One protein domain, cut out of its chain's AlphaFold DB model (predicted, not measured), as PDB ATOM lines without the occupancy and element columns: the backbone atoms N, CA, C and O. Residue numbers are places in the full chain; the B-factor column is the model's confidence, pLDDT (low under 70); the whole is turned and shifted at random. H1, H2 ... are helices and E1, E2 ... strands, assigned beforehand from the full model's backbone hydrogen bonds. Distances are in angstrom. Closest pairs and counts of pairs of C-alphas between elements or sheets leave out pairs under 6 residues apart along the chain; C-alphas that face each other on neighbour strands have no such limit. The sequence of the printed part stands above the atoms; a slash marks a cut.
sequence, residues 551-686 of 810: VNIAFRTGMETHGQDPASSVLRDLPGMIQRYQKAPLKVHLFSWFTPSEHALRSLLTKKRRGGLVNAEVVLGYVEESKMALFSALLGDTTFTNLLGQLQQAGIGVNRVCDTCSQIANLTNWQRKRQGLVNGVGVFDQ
ATOM      1  N   VAL A 551     146.516 126.434 170.260       72.31
ATOM      2  CA  VAL A 551     146.217 125.229 171.043       72.31
ATOM      3  C   VAL A 551     146.487 125.542 172.512       72.31
ATOM      4  O   VAL A 551     147.633 125.785 172.897       72.31
ATOM      5  N   ASN A 552     145.429 125.543 173.325       71.69
ATOM      6  CA  ASN A 552     145.506 125.784 174.763       71.69
ATOM      7  C   ASN A 552     145.632 124.451 175.510       71.69
ATOM      8  O   ASN A 552     144.724 123.616 175.451       71.69
ATOM      9  N   ILE A 553     146.742 124.260 176.228       78.50
ATOM     10  CA  ILE A 553     146.948 123.101 177.108       78.50
ATOM     11  C   ILE A 553     147.076 123.590 178.548       78.50
ATOM     12  O   ILE A 553     147.973 124.378 178.860       78.50
ATOM     13  N   ALA A 554     146.195 123.101 179.419       79.44
ATOM     14  CA  ALA A 554     146.232 123.360 180.851       79.44
ATOM     15  C   ALA A 554     146.713 122.118 181.615       79.44
ATOM     16  O   ALA A 554     146.140 121.031 181.482       79.44
ATOM     17  N   PHE A 555     147.739 122.304 182.444       77.12
ATOM     18  CA  PHE A 555     148.226 121.307 183.396       77.12
ATOM     19  C   PHE A 555     147.908 121.762 184.822       77.12
ATOM     20  O   PHE A 555     148.173 122.913 185.174       77.12
ATOM     21  N   ARG A 556     147.389 120.841 185.641       67.69
ATOM     22  CA  ARG A 556     147.304 120.972 187.102       67.69
ATOM     23  C   ARG A 556     148.218 119.923 187.727       67.69
ATOM     24  O   ARG A 556     148.042 118.738 187.448       67.69
ATOM     25  N   THR A 557     149.162 120.342 188.563       70.75
ATOM     26  CA  THR A 557     149.944 119.418 189.398       70.75
ATOM     27  C   THR A 557     149.161 119.025 190.655       70.75
ATOM     28  O   THR A 557     148.397 119.827 191.201       70.75
ATOM     29  N   GLY A 558     149.309 117.768 191.080       64.06
ATOM     30  CA  GLY A 558     148.818 117.280 192.371       64.06
ATOM     31  C   GLY A 558     149.792 117.568 193.518       64.06
ATOM     32  O   GLY A 558     150.762 118.308 193.350       64.06
ATOM     33  N   MET A 559     149.525 116.969 194.680       44.69
ATOM     34  CA  MET A 559     150.439 117.006 195.828       44.69
ATOM     35  C   MET A 559     151.628 116.057 195.623       44.69
ATOM     36  O   MET A 559     151.570 115.142 194.799       44.69
ATOM     37  N   GLU A 560     152.726 116.304 196.337       53.69
ATOM     38  CA  GLU A 560     153.944 115.509 196.187       53.69
ATOM     39  C   GLU A 560     153.743 114.061 196.642       53.69
ATOM     40  O   GLU A 560     153.216 113.784 197.715       53.69
ATOM     41  N   THR A 561     154.229 113.126 195.826       42.59
ATOM     42  CA  THR A 561     154.453 111.734 196.221       42.59
ATOM     43  C   THR A 561     155.866 111.356 195.785       42.59
ATOM     44  O   THR A 561     156.236 111.548 194.627       42.59
ATOM     45  N   HIS A 562     156.675 110.846 196.718       44.34
ATOM     46  CA  HIS A 562     158.064 110.414 196.485       44.34
ATOM     47  C   HIS A 562     159.066 111.519 196.059       44.34
ATOM     48  O   HIS A 562     159.951 111.269 195.241       44.34
ATOM     49  N   GLY A 563     158.952 112.733 196.616       54.78
ATOM     50  CA  GLY A 563     160.038 113.733 196.604       54.78
ATOM     51  C   GLY A 563     160.472 114.266 195.230       54.78
ATOM     52  O   GLY A 563     161.602 114.731 195.080       54.78
ATOM     53  N   GLN A 564     159.615 114.185 194.206       57.19
ATOM     54  CA  GLN A 564     159.867 114.793 192.898       57.19
ATOM     55  C   GLN A 564     158.807 115.845 192.573       57.19
ATOM     56  O   GLN A 564     157.676 115.496 192.237       57.19
ATOM     57  N   ASP A 565     159.232 117.113 192.577       69.88
ATOM     58  CA  ASP A 565     158.512 118.285 192.065       69.88
ATOM     59  C   ASP A 565     157.711 117.931 190.785       69.88
ATOM     60  O   ASP A 565     158.300 117.722 189.711       69.88
ATOM     61  N   PRO A 566     156.365 117.860 190.852       69.25
ATOM     62  CA  PRO A 566     155.559 117.454 189.705       69.25
ATOM     63  C   PRO A 566     155.644 118.447 188.535       69.25
ATOM     64  O   PRO A 566     155.523 118.045 187.373       69.25
ATOM     65  N   ALA A 567     155.916 119.729 188.807       71.00
ATOM     66  CA  ALA A 567     156.145 120.725 187.767       71.00
ATOM     67  C   ALA A 567     157.487 120.479 187.061       71.00
ATOM     68  O   ALA A 567     157.539 120.573 185.834       71.00
ATOM     69  N   SER A 568     158.542 120.063 187.775       74.00
ATOM     70  CA  SER A 568     159.807 119.611 187.166       74.00
ATOM     71  C   SER A 568     159.611 118.454 186.180       74.00
ATOM     72  O   SER A 568     160.299 118.409 185.158       74.00
ATOM     73  N   SER A 569     158.672 117.539 186.438       76.12
ATOM     74  CA  SER A 569     158.346 116.439 185.517       76.12
ATOM     75  C   SER A 569     157.575 116.922 184.282       76.12
ATOM     76  O   SER A 569     158.011 116.661 183.162       76.12
ATOM     77  N   VAL A 570     156.521 117.733 184.438       79.56
ATOM     78  CA  VAL A 570     155.812 118.336 183.284       79.56
ATOM     79  C   VAL A 570     156.762 119.196 182.431       79.56
ATOM     80  O   VAL A 570     156.761 119.113 181.202       79.56
ATOM     81  N   LEU A 571     157.643 119.972 183.069       79.25
ATOM     82  CA  LEU A 571     158.667 120.787 182.410       79.25
ATOM     83  C   LEU A 571     159.788 119.960 181.764       79.25
ATOM     84  O   LEU A 571     160.473 120.474 180.872       79.25
ATOM     85  N   ARG A 572     159.993 118.699 182.173       80.31
ATOM     86  CA  ARG A 572     160.922 117.756 181.531       80.31
ATOM     87  C   ARG A 572     160.434 117.420 180.126       80.31
ATOM     88  O   ARG A 572     161.188 117.635 179.176       80.31
ATOM     89  N   ASP A 573     159.163 117.031 180.025       78.88
ATOM     90  CA  ASP A 573     158.538 116.462 178.824       78.88
ATOM     91  C   ASP A 573     157.933 117.514 177.880       78.88
ATOM     92  O   ASP A 573     157.731 117.251 176.690       78.88
ATOM     93  N   LEU A 574     157.712 118.740 178.371       82.44
ATOM     94  CA  LEU A 574     157.190 119.878 177.605       82.44
ATOM     95  C   LEU A 574     157.842 120.094 176.214       82.44
ATOM     96  O   LEU A 574     157.096 120.331 175.263       82.44
ATOM     97  N   PRO A 575     159.174 119.963 176.014       78.62
ATOM     98  CA  PRO A 575     159.780 120.062 174.684       78.62
ATOM     99  C   PRO A 575     159.310 118.963 173.724       78.62
ATOM    100  O   PRO A 575     159.074 119.241 172.552       78.62
ATOM    101  N   GLY A 576     159.119 117.733 174.215       76.06
ATOM    102  CA  GLY A 576     158.606 116.613 173.423       76.06
ATOM    103  C   GLY A 576     157.133 116.780 173.048       76.06
ATOM    104  O   GLY A 576     156.717 116.336 171.979       76.06
ATOM    105  N   MET A 577     156.350 117.478 173.878       75.88
ATOM    106  CA  MET A 577     154.982 117.885 173.537       75.88
ATOM    107  C   MET A 577     154.976 119.006 172.488       75.88
ATOM    108  O   MET A 577     154.310 118.879 171.464       75.88
ATOM    109  N   ILE A 578     155.784 120.055 172.666       76.62
ATOM    110  CA  ILE A 578     155.930 121.153 171.691       76.62
ATOM    111  C   ILE A 578     156.434 120.644 170.333       76.62
ATOM    112  O   ILE A 578     155.951 121.085 169.290       76.62
ATOM    113  N   GLN A 579     157.333 119.657 170.322       75.94
ATOM    114  CA  GLN A 579     157.822 119.025 169.095       75.94
ATOM    115  C   GLN A 579     156.715 118.298 168.304       75.94
ATOM    116  O   GLN A 579     156.815 118.200 167.082       75.94
ATOM    117  N   ARG A 580     155.628 117.853 168.954       77.38
ATOM    118  CA  ARG A 580     154.445 117.282 168.277       77.38
ATOM    119  C   ARG A 580     153.524 118.356 167.679       77.38
ATOM    120  O   ARG A 580     152.840 118.077 166.699       77.38
ATOM    121  N   TYR A 581     153.536 119.579 168.217       78.12
ATOM    122  CA  TYR A 581     152.624 120.673 167.843       78.12
ATOM    123  C   TYR A 581     153.271 121.815 167.030       78.12
ATOM    124  O   TYR A 581     152.650 122.856 166.845       78.12
ATOM    125  N   GLN A 582     154.479 121.625 166.480       69.31
ATOM    126  CA  GLN A 582     155.314 122.666 165.837       69.31
ATOM    127  C   GLN A 582     154.643 123.585 164.790       69.31
ATOM    128  O   GLN A 582     155.193 124.644 164.486       69.31
ATOM    129  N   LYS A 583     153.499 123.195 164.211       74.62
ATOM    130  CA  LYS A 583     152.786 123.947 163.160       74.62
ATOM    131  C   LYS A 583     151.743 124.949 163.675       74.62
ATOM    132  O   LYS A 583     151.245 125.728 162.866       74.62
ATOM    133  N   ALA A 584     151.413 124.941 164.965       76.94
ATOM    134  CA  ALA A 584     150.457 125.866 165.577       76.94
ATOM    135  C   ALA A 584     151.139 126.734 166.654       76.94
ATOM    136  O   ALA A 584     152.107 126.279 167.271       76.94
ATOM    137  N   PRO A 585     150.652 127.963 166.915       76.50
ATOM    138  CA  PRO A 585     151.008 128.673 168.136       76.50
ATOM    139  C   PRO A 585     150.450 127.896 169.337       76.50
ATOM    140  O   PRO A 585     149.266 127.557 169.372       76.50
ATOM    141  N   LEU A 586     151.306 127.585 170.309       85.00
ATOM    142  CA  LEU A 586     150.925 126.848 171.511       85.00
ATOM    143  C   LEU A 586     150.831 127.813 172.695       85.00
ATOM    144  O   LEU A 586     151.753 128.599 172.923       85.00
ATOM    145  N   LYS A 587     149.758 127.714 173.481       83.81
ATOM    146  CA  LYS A 587     149.620 128.429 174.751       83.81
ATOM    147  C   LYS A 587     149.517 127.414 175.884       83.81
ATOM    148  O   LYS A 587     148.614 126.577 175.915       83.81
ATOM    149  N   VAL A 588     150.497 127.436 176.782       87.12
ATOM    150  CA  VAL A 588     150.661 126.434 177.838       87.12
ATOM    151  C   VAL A 588     150.442 127.092 179.188       87.12
ATOM    152  O   VAL A 588     151.266 127.883 179.645       87.12
ATOM    153  N   HIS A 589     149.336 126.738 179.831       86.25
ATOM    154  CA  HIS A 589     149.009 127.183 181.175       86.25
ATOM    155  C   HIS A 589     149.458 126.115 182.179       86.25
ATOM    156  O   HIS A 589     148.935 124.998 182.206       86.25
ATOM    157  N   LEU A 590     150.456 126.457 182.990       85.44
ATOM    158  CA  LEU A 590     151.004 125.613 184.046       85.44
ATOM    159  C   LEU A 590     150.488 126.133 185.389       85.44
ATOM    160  O   LEU A 590     151.027 127.103 185.921       85.44
ATOM    161  N   PHE A 591     149.446 125.500 185.928       85.69
ATOM    162  CA  PHE A 591     148.927 125.812 187.258       85.69
ATOM    163  C   PHE A 591     149.536 124.852 188.277       85.69
ATOM    164  O   PHE A 591     149.229 123.656 188.272       85.69
ATOM    165  N   SER A 592     150.392 125.383 189.150       80.69
ATOM    166  CA  SER A 592     150.996 124.624 190.240       80.69
ATOM    167  C   SER A 592     150.445 125.074 191.584       80.69
ATOM    168  O   SER A 592     150.336 126.270 191.849       80.69
ATOM    169  N   TRP A 593     150.093 124.110 192.435       71.88
ATOM    170  CA  TRP A 593     149.659 124.402 193.803       71.88
ATOM    171  C   TRP A 593     150.838 124.853 194.678       71.88
ATOM    172  O   TRP A 593     150.708 125.784 195.464       71.88
ATOM    173  N   PHE A 594     152.011 124.257 194.454       76.00
ATOM    174  CA  PHE A 594     153.274 124.605 195.103       76.00
ATOM    175  C   PHE A 594     154.113 125.519 194.206       76.00
ATOM    176  O   PHE A 594     154.077 125.389 192.976       76.00
ATOM    177  N   THR A 595     154.907 126.405 194.808       76.88
ATOM    178  CA  THR A 595     155.923 127.195 194.098       76.88
ATOM    179  C   THR A 595     156.885 126.239 193.377       76.88
ATOM    180  O   THR A 595     157.534 125.437 194.049       76.88
ATOM    181  N   PRO A 596     156.992 126.268 192.034       78.31
ATOM    182  CA  PRO A 596     157.899 125.379 191.311       78.31
ATOM    183  C   PRO A 596     159.350 125.650 191.721       78.31
ATOM    184  O   PRO A 596     159.743 126.806 191.896       78.31
ATOM    185  N   SER A 597     160.147 124.586 191.848       84.19
ATOM    186  CA  SER A 597     161.517 124.677 192.363       84.19
ATOM    187  C   SER A 597     162.389 125.657 191.564       84.19
ATOM    188  O   SER A 597     162.216 125.852 190.357       84.19
ATOM    189  N   GLU A 598     163.395 126.256 192.210       86.19
ATOM    190  CA  GLU A 598     164.303 127.186 191.524       86.19
ATOM    191  C   GLU A 598     164.996 126.515 190.320       86.19
ATOM    192  O   GLU A 598     165.182 127.123 189.264       86.19
ATOM    193  N   HIS A 599     165.297 125.218 190.443       83.81
ATOM    194  CA  HIS A 599     165.814 124.387 189.361       83.81
ATOM    195  C   HIS A 599     164.806 124.215 188.207       83.81
ATOM    196  O   HIS A 599     165.191 124.386 187.046       83.81
ATOM    197  N   ALA A 600     163.519 123.960 188.484       85.12
ATOM    198  CA  ALA A 600     162.460 123.946 187.467       85.12
ATOM    199  C   ALA A 600     162.377 125.277 186.706       85.12
ATOM    200  O   ALA A 600     162.387 125.293 185.471       85.12
ATOM    201  N   LEU A 601     162.350 126.395 187.435       90.88
ATOM    202  CA  LEU A 601     162.259 127.739 186.864       90.88
ATOM    203  C   LEU A 601     163.500 128.105 186.033       90.88
ATOM    204  O   LEU A 601     163.365 128.568 184.897       90.88
ATOM    205  N   ARG A 602     164.714 127.823 186.526       91.00
ATOM    206  CA  ARG A 602     165.965 128.000 185.762       91.00
ATOM    207  C   ARG A 602     166.030 127.089 184.533       91.00
ATOM    208  O   ARG A 602     166.527 127.518 183.487       91.00
ATOM    209  N   SER A 603     165.501 125.867 184.612       88.69
ATOM    210  CA  SER A 603     165.408 124.930 183.484       88.69
ATOM    211  C   SER A 603     164.448 125.446 182.404       88.69
ATOM    212  O   SER A 603     164.826 125.523 181.233       88.69
ATOM    213  N   LEU A 604     163.251 125.907 182.788       89.62
ATOM    214  CA  LEU A 604     162.280 126.549 181.892       89.62
ATOM    215  C   LEU A 604     162.869 127.799 181.215       89.62
ATOM    216  O   LEU A 604     162.834 127.909 179.986       89.62
ATOM    217  N   LEU A 605     163.481 128.698 181.993       92.88
ATOM    218  CA  LEU A 605     164.159 129.900 181.497       92.88
ATOM    219  C   LEU A 605     165.270 129.557 180.491       92.88
ATOM    220  O   LEU A 605     165.373 130.173 179.427       92.88
ATOM    221  N   THR A 606     166.071 128.531 180.787       92.25
ATOM    222  CA  THR A 606     167.136 128.043 179.899       92.25
ATOM    223  C   THR A 606     166.566 127.457 178.606       92.25
ATOM    224  O   THR A 606     167.080 127.751 177.527       92.25
ATOM    225  N   LYS A 607     165.471 126.685 178.675       88.62
ATOM    226  CA  LYS A 607     164.774 126.140 177.495       88.62
ATOM    227  C   LYS A 607     164.165 127.247 176.622       88.62
ATOM    228  O   LYS A 607     164.258 127.154 175.398       88.62
ATOM    229  N   LYS A 608     163.619 128.316 177.221       90.56
ATOM    230  CA  LYS A 608     163.109 129.500 176.502       90.56
ATOM    231  C   LYS A 608     164.246 130.256 175.805       90.56
ATOM    232  O   LYS A 608     164.189 130.435 174.591       90.56
ATOM    233  N   ARG A 609     165.324 130.594 176.531       91.62
ATOM    234  CA  ARG A 609     166.509 131.296 175.990       91.62
ATOM    235  C   ARG A 609     167.253 130.507 174.901       91.62
ATOM    236  O   ARG A 609     167.762 131.112 173.968       91.62
ATOM    237  N   ARG A 610     167.288 129.168 174.975       92.06
ATOM    238  CA  ARG A 610     167.880 128.291 173.937       92.06
ATOM    239  C   ARG A 610     166.978 128.062 172.712       92.06
ATOM    240  O   ARG A 610     167.301 127.224 171.878       92.06
ATOM    241  N   GLY A 611     165.840 128.750 172.604       89.31
ATOM    242  CA  GLY A 611     164.935 128.630 171.457       89.31
ATOM    243  C   GLY A 611     164.087 127.349 171.425       89.31
ATOM    244  O   GLY A 611     163.352 127.128 170.468       89.31
ATOM    245  N   GLY A 612     164.107 126.524 172.476       84.75
ATOM    246  CA  GLY A 612     163.278 125.312 172.556       84.75
ATOM    247  C   GLY A 612     161.777 125.590 172.717       84.75
ATOM    248  O   GLY A 612     160.970 124.677 172.580       84.75
ATOM    249  N   LEU A 613     161.404 126.842 173.015       86.12
ATOM    250  CA  LEU A 613     160.041 127.289 173.331       86.12
ATOM    251  C   LEU A 613     159.648 128.558 172.534       86.12
ATOM    252  O   LEU A 613     158.940 129.422 173.056       86.12
ATOM    253  N   VAL A 614     160.143 128.731 171.297       80.94
ATOM    254  CA  VAL A 614     159.857 129.935 170.474       80.94
ATOM    255  C   VAL A 614     158.361 130.071 170.178       80.94
ATOM    256  O   VAL A 614     157.786 131.120 170.447       80.94
ATOM    257  N   ASN A 615     157.713 128.993 169.726       78.50
ATOM    258  CA  ASN A 615     156.290 128.985 169.349       78.50
ATOM    259  C   ASN A 615     155.337 128.750 170.543       78.50
ATOM    260  O   ASN A 615     154.164 128.445 170.331       78.50
ATOM    261  N   ALA A 616     155.842 128.833 171.779       82.81
ATOM    262  CA  ALA A 616     155.087 128.554 172.997       82.81
ATOM    263  C   ALA A 616     155.013 129.788 173.909       82.81
ATOM    264  O   ALA A 616     156.020 130.203 174.497       82.81
ATOM    265  N   GLU A 617     153.817 130.350 174.060       86.75
ATOM    266  CA  GLU A 617     153.502 131.236 175.180       86.75
ATOM    267  C   GLU A 617     153.289 130.355 176.418       86.75
ATOM    268  O   GLU A 617     152.478 129.429 176.393       86.75
ATOM    269  N   VAL A 618     154.045 130.601 177.487       89.25
ATOM    270  CA  VAL A 618     153.928 129.849 178.744       89.25
ATOM    271  C   VAL A 618     153.419 130.803 179.810       89.25
ATOM    272  O   VAL A 618     154.004 131.868 179.996       89.25
ATOM    273  N   VAL A 619     152.351 130.413 180.503       89.75
ATOM    274  CA  VAL A 619     151.769 131.151 181.626       89.75
ATOM    275  C   VAL A 619     151.893 130.291 182.880       89.75
ATOM    276  O   VAL A 619     151.309 129.210 182.957       89.75
ATOM    277  N   LEU A 620     152.673 130.764 183.850       89.38
ATOM    278  CA  LEU A 620     152.829 130.164 185.172       89.38
ATOM    279  C   LEU A 620     151.766 130.736 186.115       89.38
ATOM    280  O   LEU A 620     151.702 131.952 186.298       89.38
ATOM    281  N   GLY A 621     150.954 129.864 186.714       86.81
ATOM    282  CA  GLY A 621     150.003 130.199 187.773       86.81
ATOM    283  C   GLY A 621     150.381 129.518 189.086       86.81
ATOM    284  O   GLY A 621     150.569 128.301 189.105       86.81
ATOM    285  N   TYR A 622     150.479 130.290 190.169       84.12
ATOM    286  CA  TYR A 622     150.753 129.801 191.528       84.12
ATOM    287  C   TYR A 622     149.784 130.415 192.552       84.12
ATOM    288  O   TYR A 622     149.109 131.403 192.247       84.12
ATOM    289  N   VAL A 623     149.679 129.778 193.725       60.69
ATOM    290  CA  VAL A 623     148.468 129.822 194.571       60.69
ATOM    291  C   VAL A 623     148.676 130.349 196.003       60.69
ATOM    292  O   VAL A 623     147.708 130.814 196.594       60.69
ATOM    293  N   GLU A 624     149.885 130.303 196.574       67.31
ATOM    294  CA  GLU A 624     150.122 130.614 198.002       67.31
ATOM    295  C   GLU A 624     151.054 131.816 198.236       67.31
ATOM    296  O   GLU A 624     152.145 131.894 197.670       67.31
ATOM    297  N   GLU A 625     150.654 132.722 199.135       50.66
ATOM    298  CA  GLU A 625     151.465 133.864 199.598       50.66
ATOM    299  C   GLU A 625     152.251 133.555 200.887       50.66
ATOM    300  O   GLU A 625     153.403 133.965 201.027       50.66
ATOM    301  N   SER A 626     151.679 132.742 201.780       50.12
ATOM    302  CA  SER A 626     152.297 132.228 203.016       50.12
ATOM    303  C   SER A 626     153.688 131.624 202.774       50.12
ATOM    304  O   SER A 626     154.685 132.046 203.360       50.12
ATOM    305  N   LYS A 627     153.771 130.657 201.853       53.53
ATOM    306  CA  LYS A 627     155.022 129.973 201.503       53.53
ATOM    307  C   LYS A 627     155.979 130.867 200.718       53.53
ATOM    308  O   LYS A 627     157.182 130.670 200.830       53.53
ATOM    309  N   MET A 628     155.487 131.867 199.978       50.81
ATOM    310  CA  MET A 628     156.342 132.837 199.278       50.81
ATOM    311  C   MET A 628     157.167 133.672 200.263       50.81
ATOM    312  O   MET A 628     158.365 133.814 200.047       50.81
ATOM    313  N   ALA A 629     156.576 134.150 201.364       52.06
ATOM    314  CA  ALA A 629     157.322 134.864 202.405       52.06
ATOM    315  C   ALA A 629     158.442 133.993 203.010       52.06
ATOM    316  O   ALA A 629     159.582 134.441 203.138       52.06
ATOM    317  N   LEU A 630     158.144 132.720 203.295       48.03
ATOM    318  CA  LEU A 630     159.111 131.769 203.852       48.03
ATOM    319  C   LEU A 630     160.247 131.434 202.861       48.03
ATOM    320  O   LEU A 630     161.414 131.389 203.241       48.03
ATOM    321  N   PHE A 631     159.925 131.255 201.574       50.09
ATOM    322  CA  PHE A 631     160.907 130.997 200.510       50.09
ATOM    323  C   PHE A 631     161.790 132.222 200.219       50.09
ATOM    324  O   PHE A 631     162.981 132.077 199.944       50.09
ATOM    325  N   SER A 632     161.217 133.427 200.313       51.53
ATOM    326  CA  SER A 632     161.932 134.701 200.168       51.53
ATOM    327  C   SER A 632     162.942 134.900 201.303       51.53
ATOM    328  O   SER A 632     164.102 135.216 201.046       51.53
ATOM    329  N   ALA A 633     162.553 134.577 202.543       54.03
ATOM    330  CA  ALA A 633     163.456 134.568 203.693       54.03
ATOM    331  C   ALA A 633     164.579 133.512 203.573       54.03
ATOM    332  O   ALA A 633     165.715 133.788 203.952       54.03
ATOM    333  N   LEU A 634     164.290 132.327 203.018       52.22
ATOM    334  CA  LEU A 634     165.262 131.232 202.862       52.22
ATOM    335  C   LEU A 634     166.281 131.438 201.726       52.22
ATOM    336  O   LEU A 634     167.428 131.021 201.865       52.22
ATOM    337  N   LEU A 635     165.889 132.058 200.605       54.69
ATOM    338  CA  LEU A 635     166.768 132.280 199.438       54.69
ATOM    339  C   LEU A 635     167.268 133.729 199.291       54.69
ATOM    340  O   LEU A 635     168.047 134.027 198.379       54.69
ATOM    341  N   GLY A 636     166.818 134.626 200.169       55.97
ATOM    342  CA  GLY A 636     167.017 136.070 200.084       55.97
ATOM    343  C   GLY A 636     166.132 136.715 199.012       55.97
ATOM    344  O   GLY A 636     166.151 136.313 197.846       55.97
ATOM    345  N   ASP A 637     165.406 137.774 199.388       58.12
ATOM    346  CA  ASP A 637     164.368 138.431 198.569       58.12
ATOM    347  C   ASP A 637     164.801 138.787 197.140       58.12
ATOM    348  O   ASP A 637     164.002 138.781 196.197       58.12
ATOM    349  N   THR A 638     166.086 139.089 196.948       65.31
ATOM    350  CA  THR A 638     166.633 139.451 195.640       65.31
ATOM    351  C   THR A 638     166.741 138.255 194.693       65.31
ATOM    352  O   THR A 638     166.553 138.436 193.491       65.31
ATOM    353  N   THR A 639     167.008 137.038 195.173       77.50
ATOM    354  CA  THR A 639     167.299 135.877 194.312       77.50
ATOM    355  C   THR A 639     166.061 135.437 193.531       77.50
ATOM    356  O   THR A 639     166.097 135.344 192.300       77.50
ATOM    357  N   PHE A 640     164.942 135.233 194.230       79.50
ATOM    358  CA  PHE A 640     163.694 134.774 193.618       79.50
ATOM    359  C   PHE A 640     163.023 135.873 192.778       79.50
ATOM    360  O   PHE A 640     162.610 135.623 191.644       79.50
ATOM    361  N   THR A 641     163.016 137.119 193.264       80.12
ATOM    362  CA  THR A 641     162.474 138.274 192.525       80.12
ATOM    363  C   THR A 641     163.220 138.504 191.204       80.12
ATOM    364  O   THR A 641     162.594 138.707 190.161       80.12
ATOM    365  N   ASN A 642     164.555 138.375 191.196       85.88
ATOM    366  CA  ASN A 642     165.346 138.429 189.962       85.88
ATOM    367  C   ASN A 642     165.066 137.251 189.012       85.88
ATOM    368  O   ASN A 642     165.212 137.405 187.796       85.88
ATOM    369  N   LEU A 643     164.672 136.079 189.520       87.38
ATOM    370  CA  LEU A 643     164.304 134.933 188.684       87.38
ATOM    371  C   LEU A 643     162.932 135.136 188.024       87.38
ATOM    372  O   LEU A 643     162.811 134.907 186.819       87.38
ATOM    373  N   LEU A 644     161.936 135.648 188.758       84.81
ATOM    374  CA  LEU A 644     160.638 136.042 188.191       84.81
ATOM    375  C   LEU A 644     160.795 137.134 187.122       84.81
ATOM    376  O   LEU A 644     160.285 136.981 186.010       84.81
ATOM    377  N   GLY A 645     161.577 138.181 187.404       87.19
ATOM    378  CA  GLY A 645     161.888 139.226 186.425       87.19
ATOM    379  C   GLY A 645     162.555 138.674 185.159       87.19
ATOM    380  O   GLY A 645     162.196 139.058 184.047       87.19
ATOM    381  N   GLN A 646     163.468 137.706 185.295       91.38
ATOM    382  CA  GLN A 646     164.103 137.049 184.149       91.38
ATOM    383  C   GLN A 646     163.162 136.139 183.344       91.38
ATOM    384  O   GLN A 646     163.364 136.000 182.136       91.38
ATOM    385  N   LEU A 647     162.153 135.525 183.973       90.31
ATOM    386  CA  LEU A 647     161.103 134.761 183.284       90.31
ATOM    387  C   LEU A 647     160.198 135.698 182.474       90.31
ATOM    388  O   LEU A 647     159.985 135.461 181.284       90.31
ATOM    389  N   GLN A 648     159.762 136.810 183.072       88.88
ATOM    390  CA  GLN A 648     158.951 137.823 182.393       88.88
ATOM    391  C   GLN A 648     159.708 138.451 181.207       88.88
ATOM    392  O   GLN A 648     159.175 138.518 180.098       88.88
ATOM    393  N   GLN A 649     160.991 138.791 181.384       89.62
ATOM    394  CA  GLN A 649     161.885 139.242 180.303       89.62
ATOM    395  C   GLN A 649     162.091 138.195 179.191       89.62
ATOM    396  O   GLN A 649     162.415 138.557 178.063       89.62
ATOM    397  N   ALA A 650     161.907 136.903 179.479       88.38
ATOM    398  CA  ALA A 650     161.979 135.827 178.490       88.38
ATOM    399  C   ALA A 650     160.638 135.556 177.773       88.38
ATOM    400  O   ALA A 650     160.545 134.603 176.995       88.38
ATOM    401  N   GLY A 651     159.598 136.364 178.016       87.50
ATOM    402  CA  GLY A 651     158.270 136.164 177.432       87.50
ATOM    403  C   GLY A 651     157.544 134.949 178.018       87.50
ATOM    404  O   GLY A 651     156.937 134.173 177.276       87.50
ATOM    405  N   ILE A 652     157.666 134.750 179.333       91.25
ATOM    406  CA  ILE A 652     156.872 133.805 180.124       91.25
ATOM    407  C   ILE A 652     155.966 134.641 181.029       91.25
ATOM    408  O   ILE A 652     156.457 135.431 181.835       91.25
ATOM    409  N   GLY A 653     154.652 134.490 180.879       87.69
ATOM    410  CA  GLY A 653     153.677 135.138 181.751       87.69
ATOM    411  C   GLY A 653     153.728 134.523 183.148       87.69
ATOM    412  O   GLY A 653     153.814 133.302 183.286       87.69
ATOM    413  N   VAL A 654     153.670 135.358 184.181       86.56
ATOM    414  CA  VAL A 654     153.617 134.928 185.583       86.56
ATOM    415  C   VAL A 654     152.404 135.599 186.210       86.56
ATOM    416  O   VAL A 654     152.416 136.805 186.447       86.56
ATOM    417  N   ASN A 655     151.353 134.818 186.451       81.81
ATOM    418  CA  ASN A 655     150.076 135.308 186.952       81.81
ATOM    419  C   ASN A 655     149.846 134.750 188.361       81.81
ATOM    420  O   ASN A 655     149.812 133.535 188.555       81.81
ATOM    421  N   ARG A 656     149.634 135.626 189.346       74.19
ATOM    422  CA  ARG A 656     149.189 135.204 190.678       74.19
ATOM    423  C   ARG A 656     147.719 134.776 190.610       74.19
ATOM    424  O   ARG A 656     146.877 135.543 190.148       74.19
ATOM    425  N   VAL A 657     147.403 133.576 191.092       72.44
ATOM    426  CA  VAL A 657     146.019 133.178 191.387       72.44
ATOM    427  C   VAL A 657     145.696 133.678 192.793       72.44
ATOM    428  O   VAL A 657     146.529 133.551 193.687       72.44
ATOM    429  N   CYS A 658     144.522 134.279 193.003       59.53
ATOM    430  CA  CYS A 658     144.123 134.723 194.337       59.53
ATOM    431  C   CYS A 658     143.423 133.610 195.129       59.53
ATOM    432  O   CYS A 658     142.741 132.736 194.580       59.53
ATOM    433  N   ASP A 659     143.568 133.690 196.444       50.69
ATOM    434  CA  ASP A 659     143.159 132.698 197.429       50.69
ATOM    435  C   ASP A 659     141.661 132.360 197.317       50.69
ATOM    436  O   ASP A 659     141.278 131.193 197.356       50.69
ATOM    437  N   THR A 660     140.806 133.356 197.055       49.62
ATOM    438  CA  THR A 660     139.357 133.174 196.842       49.62
ATOM    439  C   THR A 660     139.054 132.293 195.625       49.62
ATOM    440  O   THR A 660     138.235 131.376 195.703       49.62
ATOM    441  N   CYS A 661     139.748 132.517 194.502       50.84
ATOM    442  CA  CYS A 661     139.630 131.672 193.311       50.84
ATOM    443  C   CYS A 661     140.190 130.249 193.560       50.84
ATOM    444  O   CYS A 661     139.697 129.289 192.966       50.84
ATOM    445  N   SER A 662     141.159 130.082 194.473       48.69
ATOM    446  CA  SER A 662     141.676 128.768 194.901       48.69
ATOM    447  C   SER A 662     140.690 127.995 195.789       48.69
ATOM    448  O   SER A 662     140.394 126.828 195.522       48.69
ATOM    449  N   GLN A 663     140.096 128.648 196.793       50.75
ATOM    450  CA  GLN A 663     139.098 128.047 197.688       50.75
ATOM    451  C   GLN A 663     137.895 127.492 196.903       50.75
ATOM    452  O   GLN A 663     137.471 126.356 197.126       50.75
ATOM    453  N   ILE A 664     137.412 128.233 195.898       52.06
ATOM    454  CA  ILE A 664     136.340 127.797 194.984       52.06
ATOM    455  C   ILE A 664     136.749 126.554 194.160       52.06
ATOM    456  O   ILE A 664     135.922 125.677 193.883       52.06
ATOM    457  N   ALA A 665     138.028 126.428 193.789       51.75
ATOM    458  CA  ALA A 665     138.543 125.281 193.040       51.75
ATOM    459  C   ALA A 665     138.645 123.989 193.882       51.75
ATOM    460  O   ALA A 665     138.560 122.893 193.313       51.75
ATOM    461  N   ASN A 666     138.770 124.111 195.210       47.09
ATOM    462  CA  ASN A 666     138.833 122.989 196.156       47.09
ATOM    463  C   ASN A 666     137.460 122.408 196.541       47.09
ATOM    464  O   ASN A 666     137.391 121.285 197.039       47.09
ATOM    465  N   LEU A 667     136.360 123.112 196.264       50.41
ATOM    466  CA  LEU A 667     135.009 122.583 196.468       50.41
ATOM    467  C   LEU A 667     134.770 121.323 195.618       50.41
ATOM    468  O   LEU A 667     134.998 121.311 194.405       50.41
ATOM    469  N   THR A 668     134.236 120.268 196.234       65.81
ATOM    470  CA  THR A 668     133.829 119.046 195.523       65.81
ATOM    471  C   THR A 668     132.761 119.342 194.464       65.81
ATOM    472  O   THR A 668     131.992 120.299 194.573       65.81
ATOM    473  N   ASN A 669     132.628 118.470 193.456       45.91
ATOM    474  CA  ASN A 669     131.566 118.602 192.446       45.91
ATOM    475  C   ASN A 669     130.150 118.633 193.057       45.91
ATOM    476  O   ASN A 669     129.250 119.230 192.468       45.91
ATOM    477  N   TRP A 670     129.948 118.037 194.237       66.50
ATOM    478  CA  TRP A 670     128.688 118.127 194.974       66.50
ATOM    479  C   TRP A 670     128.504 119.505 195.630       66.50
ATOM    480  O   TRP A 670     127.472 120.135 195.411       66.50
ATOM    481  N   GLN A 671     129.515 120.023 196.344       53.72
ATOM    482  CA  GLN A 671     129.479 121.373 196.932       53.72
ATOM    483  C   GLN A 671     129.288 122.458 195.860       53.72
ATOM    484  O   GLN A 671     128.388 123.285 195.996       53.72
ATOM    485  N   ARG A 672     130.047 122.409 194.752       56.47
ATOM    486  CA  ARG A 672     129.895 123.353 193.626       56.47
ATOM    487  C   ARG A 672     128.483 123.332 193.045       56.47
ATOM    488  O   ARG A 672     127.877 124.386 192.876       56.47
ATOM    489  N   LYS A 673     127.917 122.140 192.821       49.97
ATOM    490  CA  LYS A 673     126.540 121.986 192.325       49.97
ATOM    491  C   LYS A 673     125.493 122.482 193.331       49.97
ATOM    492  O   LYS A 673     124.485 123.041 192.911       49.97
ATOM    493  N   ARG A 674     125.739 122.337 194.640       55.56
ATOM    494  CA  ARG A 674     124.880 122.864 195.720       55.56
ATOM    495  C   ARG A 674     124.945 124.396 195.841       55.56
ATOM    496  O   ARG A 674     123.976 124.995 196.289       55.56
ATOM    497  N   GLN A 675     126.044 125.015 195.404       64.25
ATOM    498  CA  GLN A 675     126.236 126.473 195.337       64.25
ATOM    499  C   GLN A 675     125.933 127.084 193.950       64.25
ATOM    500  O   GLN A 675     126.083 128.288 193.768       64.25
ATOM    501  N   GLY A 676     125.502 126.285 192.965       48.16
ATOM    502  CA  GLY A 676     125.167 126.764 191.614       48.16
ATOM    503  C   GLY A 676     126.368 127.111 190.719       48.16
ATOM    504  O   GLY A 676     126.187 127.727 189.672       48.16
ATOM    505  N   LEU A 677     127.583 126.717 191.106       49.03
ATOM    506  CA  LEU A 677     128.822 127.042 190.397       49.03
ATOM    507  C   LEU A 677     129.034 126.127 189.178       49.03
ATOM    508  O   LEU A 677     128.984 124.899 189.286       49.03
ATOM    509  N   VAL A 678     129.312 126.733 188.020       40.22
ATOM    510  CA  VAL A 678     129.646 126.036 186.764       40.22
ATOM    511  C   VAL A 678     131.158 125.782 186.689       40.22
ATOM    512  O   VAL A 678     131.951 126.553 187.222       40.22
ATOM    513  N   ASN A 679     131.571 124.687 186.042       33.91
ATOM    514  CA  ASN A 679     132.976 124.276 185.959       33.91
ATOM    515  C   ASN A 679     133.853 125.313 185.231       33.91
ATOM    516  O   ASN A 679     133.780 125.439 184.009       33.91
ATOM    517  N   GLY A 680     134.740 125.977 185.970       39.06
ATOM    518  CA  GLY A 680     135.772 126.871 185.449       39.06
ATOM    519  C   GLY A 680     136.756 127.283 186.548       39.06
ATOM    520  O   GLY A 680     136.460 127.135 187.733       39.06
ATOM    521  N   VAL A 681     137.924 127.789 186.152       36.94
ATOM    522  CA  VAL A 681     138.881 128.458 187.048       36.94
ATOM    523  C   VAL A 681     138.884 129.934 186.671       36.94
ATOM    524  O   VAL A 681     139.089 130.264 185.503       36.94
ATOM    525  N   GLY A 682     138.609 130.804 187.642       36.56
ATOM    526  CA  GLY A 682     138.671 132.251 187.448       36.56
ATOM    527  C   GLY A 682     140.100 132.782 187.551       36.56
ATOM    528  O   GLY A 682     140.961 132.165 188.180       36.56
ATOM    529  N   VAL A 683     140.339 133.946 186.955       37.50
ATOM    530  CA  VAL A 683     141.576 134.721 187.107       37.50
ATOM    531  C   VAL A 683     141.216 136.073 187.720       37.50
ATOM    532  O   VAL A 683     140.142 136.614 187.463       37.50
ATOM    533  N   PHE A 684     142.093 136.595 188.574       35.47
ATOM    534  CA  PHE A 684     141.915 137.902 189.197       35.47
ATOM    535  C   PHE A 684     142.398 139.008 188.255       35.47
ATOM    536  O   PHE A 684     143.564 139.010 187.858       35.47
ATOM    537  N   ASP A 685     141.518 139.947 187.918       43.09
ATOM    538  CA  ASP A 685     141.890 141.151 187.176       43.09
ATOM    539  C   ASP A 685     142.307 142.258 188.158       43.09
ATOM    540  O   ASP A 685     141.517 142.694 188.997       43.09
ATOM    541  N   GLN A 686     143.554 142.730 188.042       33.97
ATOM    542  CA  GLN A 686     144.089 143.821 188.864       33.97
ATOM    543  C   GLN A 686     143.412 145.178 188.615       33.97
ATOM    544  O   GLN A 686     143.500 146.040 189.486       33.97
TER     545      GLN A 686
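This is residues 551 to 686 of the 810 residues of an uncharacterized protein of Strongylocentrotus purpuratus (UniProt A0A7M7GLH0). A four-stranded parallel sheet, E1 to E4, has three helices, H1, H2 and H4, side by side over one face, while H3 makes a corner with the beginning of H4. After E4 the last part leaves the sheet as a loose arm, H5 and then H6, the element farthest from the mean of the C-alphas, and then folds back to E5, which comes near the end of E4, with the C-alphas of Arg 656 and Phe 684 7.9 A apart. The printed part has 136 residues, with six named helices and five named strands in the order E1 H1 E2 H2 E3 H3 H4 E4 H5 H6 E5; the sheet's order is E1 E2 E3 E4, and the class is mixed, helices and strands. The whole is compact, with a radius of gyration of the C-alphas of 16.0 A and spans of 48 by 42 by 36 A.

The sheet has E1, residues 551 to 557, 19.6 A long, from C-alpha 551 at (146.217, 125.229, 171.043); E2, residues 586 to 591, 15.9 A; E3, residues 616 to 622, 19.1 A; and E4, residues 652 to 656, 13.1 A. The helices are H1, residues 566 to 580, 21.5 A; H2, residues 598 to 609, 16.2 A; H3, residues 626 to 635, 14.9 A; H4, residues 637 to 649, 18.5 A; H5, residues 659 to 666; and H6, residues 669 to 674, ending at C-alpha 674 at (124.880, 122.864, 195.720). E5, residues 683 to 685, pairs with no named strand.

E1 and E2 are parallel at 18 degrees, with N 555 and O 589 3.0 A apart, within hydrogen-bond range. E2 and E3 are parallel at 12 degrees, with N 590 and O 619 at 2.9 A; E3 and E4 at 23 degrees, with N 620 and O 653 at 2.8 A. E1, H1, E2; E2, H2, E3; and E3, H3 H4, E4 are strand-helix-strand units, parallel neighbour strands joined through helices, each with a right-handed crossover. H1 is on the sheet at a height of 9.1 A; H4, at 8.4 A, is on the same face, over none of the strands. H2 touches H1 at a shallow tilt of 18 degrees, closest at the C-alphas of Ser 568 and Ala 600, 5.1 A apart. H2 touches H4 at a shallow tilt of 27 degrees, closest at the C-alphas of Leu 605 and Leu 647, 6.0 A apart. H3 is not on the sheet and is about perpendicular to H4, at 76 degrees. H5 and H6 are not on the sheet either. Every O i to N i+4 pair is within hydrogen-bond range in H2, H5 and H6, against 8 of 11 in H1, 5 of 6 in H3 and 8 of 9 in H4.

The C-alphas farthest apart, those of Arg 610 and Arg 674, are 48.5 A apart. The printed part has no cut, and no link is long. The mean pLDDT of the printed part is 70.1; 56 residues are under 70, among them residues 623 to 638 and 658 to 686.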